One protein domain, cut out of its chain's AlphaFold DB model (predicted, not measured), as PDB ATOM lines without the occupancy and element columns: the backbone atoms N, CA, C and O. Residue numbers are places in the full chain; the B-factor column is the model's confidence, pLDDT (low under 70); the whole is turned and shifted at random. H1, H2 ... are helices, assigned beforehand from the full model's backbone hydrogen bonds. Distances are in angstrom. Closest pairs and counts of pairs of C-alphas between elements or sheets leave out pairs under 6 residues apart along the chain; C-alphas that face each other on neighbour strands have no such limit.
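AT A GLANCE: This is residues 78 to 157 of the 201 residues of the protein "DEDD_Tnp_IS110 domain-containing protein" of Candidatus Aenigmarchaeota archaeon (UniProt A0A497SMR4). The model is a hook: one long, nearly straight helix, H1, makes the shaft, and past its last residues the chain folds back into a small head of short helices, H2 to H5. Residues 78 to 95 of H1 stick out free as an arm, H3 lies in the middle between the line of H1 and H5, and H5 runs back in roughly the reverse direction to H1 on the far side of H3. The printed part has 80 residues, with five named helices in the order H1, H2, H3, H4, H5 and no named strand; its class is all helix. It is loose, with a radius of gyration of the C-alphas of 16.6 A, and elongated, spanning 53 by 30 by 17 A.

HOW THE PARTS SIT: H1, residues 78 to 110, touches H2, residues 112 to 117, with its residues 104 to 108 alone; the closest C-alphas, of Leu 107 and Phe 115, are 6.0 A apart. These two run opposite ways at a steep tilt of 64 degrees. H2 and H3, residues 124 to 132, are near each other, with 6 pairs of C-alphas within 10 A. H4, residues 136 to 139, is close to H2 but not clearly touching it, the closest C-alphas being those of Gln 113 and Phe 136 at 7.5 A. H5, residues 144 to 155, touches H3 with its residues 150 to 154 alone; the closest C-alphas, of Thr 125 and Ala 154, are 5.4 A apart. H3 and H5 run opposite ways at a steep tilt of 46 degrees. H1 is apart from H3, H4 and H5. In H1, H2, H3 and H5 every O i to N i+4 pair is within hydrogen-bond range; H4 is too short for such a pair, and its one O i to N i+3 pair is within range.

IN THESE COORDINATES: H1 begins at C-alpha 78, at (64.269, 14.601, -43.224), and runs 47.7 A to C-alpha 110, at (16.947, 18.846, -39.448). H2 has 6 residues, and H3, with 9, measures 12.5 A. H4 has 4 residues. H5 measures 16.9 A and ends at C-alpha 155, at (33.489, 15.270, -61.799).

THE WHOLE: The two C-alphas farthest apart, those of Gln 78 and Gln 137, are 54.0 A apart. Without residues 78 to 95, the body of 62 residues spans 31 by 30 by 16 A. The printed part has no cut. The links H1 to H2, H3 to H4 and H4 to H5 are tight, and H2 to H3 is short. The mean pLDDT of the printed part is 84.9, and residues 155 to 157 are under 70.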
ATOM      1  N   GLN A  78      65.174  15.173 -42.225       85.56
ATOM      2  CA  GLN A  78      64.269  14.601 -43.224       85.56
ATOM      3  C   GLN A  78      63.248  13.643 -42.593       85.56
ATOM      4  O   GLN A  78      62.061  13.704 -42.907       85.56
ATOM      5  N   ILE A  79      63.692  12.791 -41.661       88.19
ATOM      6  CA  ILE A  79      62.812  11.858 -40.943       88.19
ATOM      7  C   ILE A  79      61.852  12.632 -40.040       88.19
ATOM      8  O   ILE A  79      60.667  12.313 -39.993       88.19
ATOM      9  N   LYS A  80      62.336  13.681 -39.369       83.44
ATOM     10  CA  LYS A  80      61.492  14.537 -38.528       83.44
ATOM     11  C   LYS A  80      60.397  15.235 -39.343       83.44
ATOM     12  O   LYS A  80      59.249  15.280 -38.914       83.44
ATOM     13  N   HIS A  81      60.734  15.757 -40.523       85.19
ATOM     14  CA  HIS A  81      59.763  16.378 -41.428       85.19
ATOM     15  C   HIS A  81      58.691  15.380 -41.873       85.19
ATOM     16  O   HIS A  81      57.504  15.688 -41.808       85.19
ATOM     17  N   LEU A  82      59.094  14.165 -42.255       90.81
ATOM     18  CA  LEU A  82      58.152  13.110 -42.618       90.81
ATOM     19  C   LEU A  82      57.223  12.741 -41.451       90.81
ATOM     20  O   LEU A  82      56.023  12.594 -41.657       90.81
ATOM     21  N   GLN A  83      57.753  12.630 -40.230       84.81
ATOM     22  CA  GLN A  83      56.942  12.371 -39.035       84.81
ATOM     23  C   GLN A  83      55.890  13.460 -38.811       84.81
ATOM     24  O   GLN A  83      54.728  13.130 -38.605       84.81
ATOM     25  N   MET A  84      56.269  14.738 -38.924       86.94
ATOM     26  CA  MET A  84      55.322  15.850 -38.797       86.94
ATOM     27  C   MET A  84      54.209  15.781 -39.856       86.94
ATOM     28  O   MET A  84      53.038  15.912 -39.514       86.94
ATOM     29  N   LEU A  85      54.547  15.482 -41.116       91.81
ATOM     30  CA  LEU A  85      53.553  15.311 -42.186       91.81
ATOM     31  C   LEU A  85      52.590  14.145 -41.923       91.81
ATOM     32  O   LEU A  85      51.396  14.255 -42.195       91.81
ATOM     33  N   LEU A  86      53.094  13.026 -41.398       90.75
ATOM     34  CA  LEU A  86      52.263  11.875 -41.042       90.75
ATOM     35  C   LEU A  86      51.333  12.194 -39.865       90.75
ATOM     36  O   LEU A  86      50.151  11.866 -39.921       90.75
ATOM     37  N   GLU A  87      51.834  12.884 -38.838       86.75
ATOM     38  CA  GLU A  87      51.014  13.343 -37.713       86.75
ATOM     39  C   GLU A  87      49.901  14.292 -38.171       86.75
ATOM     40  O   GLU A  87      48.763  14.182 -37.711       86.75
ATOM     41  N   ASP A  88      50.204  15.216 -39.083       89.44
ATOM     42  CA  ASP A  88      49.217  16.151 -39.622       89.44
ATOM     43  C   ASP A  88      48.187  15.446 -40.507       89.44
ATOM     44  O   ASP A  88      46.989  15.699 -40.371       89.44
ATOM     45  N   ARG A  89      48.611  14.481 -41.334       93.12
ATOM     46  CA  ARG A  89      47.688  13.599 -42.062       93.12
ATOM     47  C   ARG A  89      46.740  12.882 -41.103       93.12
ATOM     48  O   ARG A  89      45.533  12.880 -41.333       93.12
ATOM     49  N   ASP A  90      47.258  12.277 -40.038       88.19
ATOM     50  CA  ASP A  90      46.440  11.519 -39.090       88.19
ATOM     51  C   ASP A  90      45.431  12.419 -38.357       88.19
ATOM     52  O   ASP A  90      44.294  12.003 -38.111       88.19
ATOM     53  N   LYS A  91      45.807  13.667 -38.044       88.88
ATOM     54  CA  LYS A  91      44.869  14.679 -37.526       88.88
ATOM     55  C   LYS A  91      43.776  14.988 -38.544       88.88
ATOM     56  O   LYS A  91      42.604  14.922 -38.191       88.88
ATOM     57  N   LEU A  92      44.138  15.246 -39.803       92.62
ATOM     58  CA  LEU A  92      43.175  15.550 -40.865       92.62
ATOM     59  C   LEU A  92      42.192  14.400 -41.110       92.62
ATOM     60  O   LEU A  92      41.002  14.643 -41.300       92.62
ATOM     61  N   VAL A  93      42.648  13.146 -41.051       89.94
ATOM     62  CA  VAL A  93      41.769  11.970 -41.162       89.94
ATOM     63  C   VAL A  93      40.771  11.921 -40.002       89.94
ATOM     64  O   VAL A  93      39.574  11.735 -40.221       89.94
ATOM     65  N   LYS A  94      41.227  12.139 -38.763       87.12
ATOM     66  CA  LYS A  94      40.338  12.184 -37.589       87.12
ATOM     67  C   LYS A  94      39.337  13.331 -37.677       87.12
ATOM     68  O   LYS A  94      38.159  13.144 -37.364       87.12
ATOM     69  N   ASP A  95      39.793  14.496 -38.120       91.31
ATOM     70  CA  ASP A  95      38.956  15.675 -38.297       91.31
ATOM     71  C   ASP A  95      37.902  15.442 -39.377       91.31
ATOM     72  O   ASP A  95      36.733  15.750 -39.138       91.31
ATOM     73  N   LYS A  96      38.270  14.803 -40.496       89.38
ATOM     74  CA  LYS A  96      37.321  14.354 -41.520       89.38
ATOM     75  C   LYS A  96      36.250  13.454 -40.907       89.38
ATOM     76  O   LYS A  96      35.081  13.806 -41.001       89.38
ATOM     77  N   THR A  97      36.616  12.369 -40.205       88.88
ATOM     78  CA  THR A  97      35.627  11.488 -39.540       88.88
ATOM     79  C   THR A  97      34.685  12.284 -38.642       88.88
ATOM     80  O   THR A  97      33.468  12.118 -38.691       88.88
ATOM     81  N   ARG A  98      35.248  13.153 -37.795       89.62
ATOM     82  CA  ARG A  98      34.484  13.932 -36.819       89.62
ATOM     83  C   ARG A  98      33.495  14.870 -37.507       89.62
ATOM     84  O   ARG A  98      32.345  14.945 -37.081       89.62
ATOM     85  N   LEU A  99      33.930  15.571 -38.552       90.88
ATOM     86  CA  LEU A  99      33.081  16.476 -39.323       90.88
ATOM     87  C   LEU A  99      31.994  15.711 -40.083       90.88
ATOM     88  O   LEU A  99      30.835  16.107 -40.013       90.88
ATOM     89  N   SER A 100      32.326  14.580 -40.708       89.19
ATOM     90  CA  SER A 100      31.363  13.708 -41.393       89.19
ATOM     91  C   SER A 100      30.281  13.181 -40.448       89.19
ATOM     92  O   SER A 100      29.092  13.239 -40.765       89.19
ATOM     93  N   ASN A 101      30.670  12.727 -39.253       89.94
ATOM     94  CA  ASN A 101      29.726  12.261 -38.237       89.94
ATOM     95  C   ASN A 101      28.842  13.399 -37.721       89.94
ATOM     96  O   ASN A 101      27.633  13.220 -37.573       89.94
ATOM     97  N   ARG A 102      29.422  14.581 -37.484       90.88
ATOM     98  CA  ARG A 102      28.668  15.762 -37.052       90.88
ATOM     99  C   ARG A 102      27.655  16.198 -38.110       90.88
ATOM    100  O   ARG A 102      26.498  16.413 -37.767       90.88
ATOM    101  N   LEU A 103      28.071  16.277 -39.374       91.06
ATOM    102  CA  LEU A 103      27.194  16.605 -40.497       91.06
ATOM    103  C   LEU A 103      26.043  15.600 -40.601       91.06
ATOM    104  O   LEU A 103      24.883  15.990 -40.654       91.06
ATOM    105  N   THR A 104      26.359  14.306 -40.534       89.38
ATOM    106  CA  THR A 104      25.357  13.232 -40.553       89.38
ATOM    107  C   THR A 104      24.348  13.373 -39.415       89.38
ATOM    108  O   THR A 104      23.150  13.220 -39.635       89.38
ATOM    109  N   SER A 105      24.814  13.669 -38.199       90.38
ATOM    110  CA  SER A 105      23.938  13.858 -37.038       90.38
ATOM    111  C   SER A 105      22.981  15.032 -37.235       90.38
ATOM    112  O   SER A 105      21.787  14.877 -37.005       90.38
ATOM    113  N   ILE A 106      23.493  16.177 -37.698       90.50
ATOM    114  CA  ILE A 106      22.687  17.379 -37.948       90.50
ATOM    115  C   ILE A 106      21.642  17.101 -39.031       90.50
ATOM    116  O   ILE A 106      20.467  17.405 -38.858       90.50
ATOM    117  N   LEU A 107      22.032  16.469 -40.137       89.38
ATOM    118  CA  LEU A 107      21.102  16.214 -41.236       89.38
ATOM    119  C   LEU A 107      20.001  15.224 -40.862       89.38
ATOM    120  O   LEU A 107      18.870  15.392 -41.303       89.38
ATOM    121  N   LYS A 108      20.287  14.227 -40.019       88.50
ATOM    122  CA  LYS A 108      19.250  13.319 -39.508       88.50
ATOM    123  C   LYS A 108      18.189  14.039 -38.673       88.50
ATOM    124  O   LYS A 108      17.041  13.609 -38.684       88.50
ATOM    125  N   GLU A 109      18.569  15.099 -37.964       89.88
ATOM    126  CA  GLU A 109      17.671  15.877 -37.105       89.88
ATOM    127  C   GLU A 109      16.877  16.927 -37.900       89.88
ATOM    128  O   GLU A 109      15.664  17.027 -37.736       89.88
ATOM    129  N   TYR A 110      17.538  17.669 -38.795       87.38
ATOM    130  CA  TYR A 110      16.947  18.846 -39.448       87.38
ATOM    131  C   TYR A 110      16.513  18.620 -40.899       87.38
ATOM    132  O   TYR A 110      15.564  19.258 -41.355       87.38
ATOM    133  N   PHE A 111      17.179  17.729 -41.640       86.31
ATOM    134  CA  PHE A 111      16.921  17.540 -43.071       86.31
ATOM    135  C   PHE A 111      17.094  16.075 -43.531       86.31
ATOM    136  O   PHE A 111      17.927  15.764 -44.392       86.31
ATOM    137  N   PRO A 112      16.291  15.140 -42.989       86.75
ATOM    138  CA  PRO A 112      16.464  13.708 -43.231       86.75
ATOM    139  C   PRO A 112      16.257  13.303 -44.698       86.75
ATOM    140  O   PRO A 112      16.833  12.313 -45.146       86.75
ATOM    141  N   GLN A 113      15.478  14.068 -45.473       86.38
ATOM    142  CA  GLN A 113      15.277  13.818 -46.903       86.38
ATOM    143  C   GLN A 113      16.563  14.046 -47.707       86.38
ATOM    144  O   GLN A 113      16.851  13.265 -48.609       86.38
ATOM    145  N   ALA A 114      17.353  15.071 -47.364       80.94
ATOM    146  CA  ALA A 114      18.649  15.304 -47.997       80.94
ATOM    147  C   ALA A 114      19.631  14.179 -47.655       80.94
ATOM    148  O   ALA A 114      20.313  13.670 -48.537       80.94
ATOM    149  N   PHE A 115      19.644  13.718 -46.400       84.69
ATOM    150  CA  PHE A 115      20.463  12.569 -46.006       84.69
ATOM    151  C   PHE A 115      20.103  11.294 -46.787       84.69
ATOM    152  O   PHE A 115      20.994  10.556 -47.190       84.69
ATOM    153  N   ALA A 116      18.814  11.048 -47.039       85.19
ATOM    154  CA  ALA A 116      18.356   9.892 -47.812       85.19
ATOM    155  C   ALA A 116      18.635   9.999 -49.327       85.19
ATOM    156  O   ALA A 116      18.645   8.979 -50.013       85.19
ATOM    157  N   ALA A 117      18.843  11.210 -49.854       84.88
ATOM    158  CA  ALA A 117      19.046  11.446 -51.283       84.88
ATOM    159  C   ALA A 117      20.461  11.090 -51.775       84.88
ATOM    160  O   ALA A 117      20.641  10.838 -52.966       84.88
ATOM    161  N   PHE A 118      21.456  11.046 -50.882       84.00
ATOM    162  CA  PHE A 118      22.855  10.790 -51.236       84.00
ATOM    163  C   PHE A 118      23.371   9.493 -50.607       84.00
ATOM    164  O   PHE A 118      23.152   9.224 -49.430       84.00
ATOM    165  N   SER A 119      24.117   8.697 -51.383       81.06
ATOM    166  CA  SER A 119      24.786   7.483 -50.890       81.06
ATOM    167  C   SER A 119      25.986   7.791 -49.988       81.06
ATOM    168  O   SER A 119      26.268   7.040 -49.055       81.06
ATOM    169  N   ASP A 120      26.669   8.908 -50.249       82.88
ATOM    170  CA  ASP A 120      27.729   9.472 -49.416       82.88
ATOM    171  C   ASP A 120      27.512  10.981 -49.259       82.88
ATOM    172  O   ASP A 120      27.656  11.758 -50.208       82.88
ATOM    173  N   ILE A 121      27.188  11.400 -48.037       85.31
ATOM    174  CA  ILE A 121      26.934  12.804 -47.695       85.31
ATOM    175  C   ILE A 121      28.206  13.663 -47.694       85.31
ATOM    176  O   ILE A 121      28.140  14.887 -47.662       85.31
ATOM    177  N   THR A 122      29.372  13.018 -47.720       86.00
ATOM    178  CA  THR A 122      30.684  13.667 -47.794       86.00
ATOM    179  C   THR A 122      31.197  13.778 -49.226       86.00
ATOM    180  O   THR A 122      32.268  14.342 -49.450       86.00
ATOM    181  N   SER A 123      30.435  13.265 -50.199       86.44
ATOM    182  CA  SER A 123      30.736  13.445 -51.614       86.44
ATOM    183  C   SER A 123      30.691  14.925 -51.998       86.44
ATOM    184  O   SER A 123      29.922  15.712 -51.444       86.44
ATOM    185  N   LYS A 124      31.508  15.311 -52.982       84.62
ATOM    186  CA  LYS A 124      31.592  16.701 -53.452       84.62
ATOM    187  C   LYS A 124      30.230  17.219 -53.923       84.62
ATOM    188  O   LYS A 124      29.846  18.321 -53.554       84.62
ATOM    189  N   THR A 125      29.471  16.400 -54.650       84.88
ATOM    190  CA  THR A 125      28.108  16.730 -55.091       84.88
ATOM    191  C   THR A 125      27.171  16.991 -53.911       84.88
ATOM    192  O   THR A 125      26.451  17.985 -53.921       84.88
ATOM    193  N   ALA A 126      27.197  16.137 -52.881       86.12
ATOM    194  CA  ALA A 126      26.360  16.315 -51.698       86.12
ATOM    195  C   ALA A 126      26.731  17.587 -50.922       86.12
ATOM    196  O   ALA A 126      25.849  18.335 -50.514       86.12
ATOM    197  N   LEU A 127      28.026  17.870 -50.759       88.88
ATOM    198  CA  LEU A 127      28.486  19.082 -50.079       88.88
ATOM    199  C   LEU A 127      28.122  20.355 -50.854       88.88
ATOM    200  O   LEU A 127      27.628  21.296 -50.244       88.88
ATOM    201  N   LEU A 128      28.286  20.367 -52.183       87.94
ATOM    202  CA  LEU A 128      27.857  21.486 -53.032       87.94
ATOM    203  C   LEU A 128      26.342  21.709 -52.946       87.94
ATOM    204  O   LEU A 128      25.887  22.850 -52.879       87.94
ATOM    205  N   PHE A 129      25.554  20.629 -52.926       87.38
ATOM    206  CA  PHE A 129      24.109  20.707 -52.720       87.38
ATOM    207  C   PHE A 129      23.765  21.353 -51.373       87.38
ATOM    208  O   PHE A 129      22.984  22.301 -51.336       87.38
ATOM    209  N   LEU A 130      24.383  20.884 -50.285       87.19
ATOM    210  CA  LEU A 130      24.140  21.380 -48.926       87.19
ATOM    211  C   LEU A 130      24.652  22.807 -48.689       87.19
ATOM    212  O   LEU A 130      24.140  23.498 -47.817       87.19
ATOM    213  N   GLU A 131      25.651  23.259 -49.445       88.25
ATOM    214  CA  GLU A 131      26.116  24.651 -49.408       88.25
ATOM    215  C   GLU A 131      25.098  25.608 -50.045       88.25
ATOM    216  O   GLU A 131      25.023  26.779 -49.678       88.25
ATOM    217  N   ARG A 132      24.303  25.110 -50.998       84.81
ATOM    218  CA  ARG A 132      23.334  25.913 -51.749       84.81
ATOM    219  C   ARG A 132      21.912  25.824 -51.206       84.81
ATOM    220  O   ARG A 132      21.117  26.710 -51.503       84.81
ATOM    221  N   VAL A 133      21.594  24.752 -50.487       84.06
ATOM    222  CA  VAL A 133      20.250  24.454 -49.993       84.06
ATOM    223  C   VAL A 133      20.318  23.960 -48.559       84.06
ATOM    224  O   VAL A 133      20.888  22.904 -48.278       84.06
ATOM    225  N   ASP A 134      19.661  24.692 -47.664       76.44
ATOM    226  CA  ASP A 134      19.606  24.373 -46.236       76.44
ATOM    227  C   ASP A 134      18.263  23.753 -45.798       76.44
ATOM    228  O   ASP A 134      18.150  23.232 -44.685       76.44
ATOM    229  N   SER A 135      17.254  23.736 -46.682       76.69
ATOM    230  CA  SER A 135      15.908  23.245 -46.372       76.69
ATOM    231  C   SER A 135      15.200  22.537 -47.534       76.69
ATOM    232  O   SER A 135      15.475  22.735 -48.719       76.69
ATOM    233  N   PHE A 136      14.201  21.714 -47.200       76.56
ATOM    234  CA  PHE A 136      13.417  20.971 -48.194       76.56
ATOM    235  C   PHE A 136      12.618  21.868 -49.157       76.56
ATOM    236  O   PHE A 136      12.364  21.474 -50.295       76.56
ATOM    237  N   GLN A 137      12.201  23.059 -48.718       77.88
ATOM    238  CA  GLN A 137      11.440  23.981 -49.567       77.88
ATOM    239  C   GLN A 137      12.317  24.568 -50.672       77.88
ATOM    240  O   GLN A 137      11.893  24.628 -51.824       77.88
ATOM    241  N   GLU A 138      13.558  24.912 -50.344       78.69
ATOM    242  CA  GLU A 138      14.544  25.376 -51.318       78.69
ATOM    243  C   GLU A 138      14.982  24.252 -52.261       78.69
ATOM    244  O   GLU A 138      15.087  24.467 -53.469       78.69
ATOM    245  N   ALA A 139      15.117  23.024 -51.747       79.62
ATOM    246  CA  ALA A 139      15.458  21.854 -52.560       79.62
ATOM    247  C   ALA A 139      14.466  21.610 -53.709       79.62
ATOM    248  O   ALA A 139      14.861  21.183 -54.795       79.62
ATOM    249  N   LYS A 140      13.175  21.899 -53.498       81.00
ATOM    250  CA  LYS A 140      12.142  21.782 -54.542       81.00
ATOM    251  C   LYS A 140      12.290  22.807 -55.666       81.00
ATOM    252  O   LYS A 140      11.786  22.562 -56.758       81.00
ATOM    253  N   GLY A 141      12.927  23.944 -55.397       80.19
ATOM    254  CA  GLY A 141      13.107  25.034 -56.356       80.19
ATOM    255  C   GLY A 141      14.301  24.853 -57.293       80.19
ATOM    256  O   GLY A 141      14.450  25.639 -58.227       80.19
ATOM    257  N   ILE A 142      15.146  23.840 -57.068       83.88
ATOM    258  CA  ILE A 142      16.348  23.624 -57.878       83.88
ATOM    259  C   ILE A 142      15.961  23.151 -59.281       83.88
ATOM    260  O   ILE A 142      15.285  22.133 -59.458       83.88
ATOM    261  N   SER A 143      16.434  23.871 -60.296       85.81
ATOM    262  CA  SER A 143      16.211  23.504 -61.692       85.81
ATOM    263  C   SER A 143      17.130  22.358 -62.126       85.81
ATOM    264  O   SER A 143      18.218  22.148 -61.588       85.81
ATOM    265  N   ARG A 144      16.729  21.624 -63.168       84.50
ATOM    266  CA  ARG A 144      17.560  20.553 -63.744       84.50
ATOM    267  C   ARG A 144      18.934  21.056 -64.205       84.50
ATOM    268  O   ARG A 144      19.904  20.318 -64.100       84.50
ATOM    269  N   GLN A 145      19.012  22.300 -64.676       86.56
ATOM    270  CA  GLN A 145      20.264  22.919 -65.110       86.56
ATOM    271  C   GLN A 145      21.223  23.142 -63.933       86.56
ATOM    272  O   GLN A 145      22.393  22.802 -64.035       86.56
ATOM    273  N   GLN A 146      20.715  23.610 -62.789       83.06
ATOM    274  CA  GLN A 146      21.518  23.787 -61.573       83.06
ATOM    275  C   GLN A 146      22.049  22.453 -61.036       83.06
ATOM    276  O   GLN A 146      23.192  22.368 -60.594       83.06
ATOM    277  N   TRP A 147      21.243  21.393 -61.118       83.06
ATOM    278  CA  TRP A 147      21.701  20.040 -60.800       83.06
ATOM    279  C   TRP A 147      22.835  19.577 -61.713       83.06
ATOM    280  O   TRP A 147      23.782  18.948 -61.250       83.06
ATOM    281  N   GLN A 148      22.743  19.891 -63.003       82.88
ATOM    282  CA  GLN A 148      23.735  19.493 -63.995       82.88
ATOM    283  C   GLN A 148      25.067  20.223 -63.773       82.88
ATOM    284  O   GLN A 148      26.106  19.577 -63.714       82.88
ATOM    285  N   GLU A 149      25.023  21.526 -63.483       84.75
ATOM    286  CA  GLU A 149      26.201  22.319 -63.096       84.75
ATOM    287  C   GLU A 149      26.917  21.749 -61.858       84.75
ATOM    288  O   GLU A 149      28.147  21.715 -61.804       84.75
ATOM    289  N   MET A 150      26.168  21.267 -60.860       83.12
ATOM    290  CA  MET A 150      26.742  20.646 -59.659       83.12
ATOM    291  C   MET A 150      27.423  19.304 -59.941       83.12
ATOM    292  O   MET A 150      28.436  18.990 -59.312       83.12
ATOM    293  N   LEU A 151      26.863  18.504 -60.851       82.62
ATOM    294  CA  LEU A 151      27.456  17.234 -61.264       82.62
ATOM    295  C   LEU A 151      28.747  17.477 -62.052       82.62
ATOM    296  O   LEU A 151      29.781  16.910 -61.696       82.62
ATOM    297  N   ASP A 152      28.720  18.403 -63.009       83.06
ATOM    298  CA  ASP A 152      29.890  18.784 -63.805       83.06
ATOM    299  C   ASP A 152      31.022  19.333 -62.908       83.06
ATOM    300  O   ASP A 152      32.193  18.979 -63.061       83.06
ATOM    301  N   ALA A 153      30.682  20.139 -61.894       80.88
ATOM    302  CA  ALA A 153      31.645  20.648 -60.913       80.88
ATOM    303  C   ALA A 153      32.222  19.555 -59.988       80.88
ATOM    304  O   ALA A 153      33.327  19.701 -59.444       80.88
ATOM    305  N   ALA A 154      31.484  18.463 -59.778       76.00
ATOM    306  CA  ALA A 154      31.908  17.351 -58.938       76.00
ATOM    307  C   ALA A 154      32.837  16.366 -59.668       76.00
ATOM    308  O   ALA A 154      33.731  15.810 -59.028       76.00
ATOM    309  N   GLU A 155      32.675  16.187 -60.982       67.38
ATOM    310  CA  GLU A 155      33.489  15.270 -61.799       67.38
ATOM    311  C   GLU A 155      34.946  15.734 -61.998       67.38
ATOM    312  O   GLU A 155      35.825  14.913 -62.260       67.38
ATOM    313  N   GLY A 156      35.242  17.024 -61.801       59.41
ATOM    314  CA  GLY A 156      36.559  17.615 -62.081       59.41
ATOM    315  C   GLY A 156      37.740  17.208 -61.179       59.41
ATOM    316  O   GLY A 156      38.868  17.538 -61.524       59.41
ATOM    317  N   ASP A 157      37.532  16.494 -60.063       51.50
ATOM    318  CA  ASP A 157      38.592  16.201 -59.067       51.50
ATOM    319  C   ASP A 157      38.648  14.721 -58.640       51.50
ATOM    320  O   ASP A 157      38.804  14.376 -57.461       51.50
TER     321      ASP A 157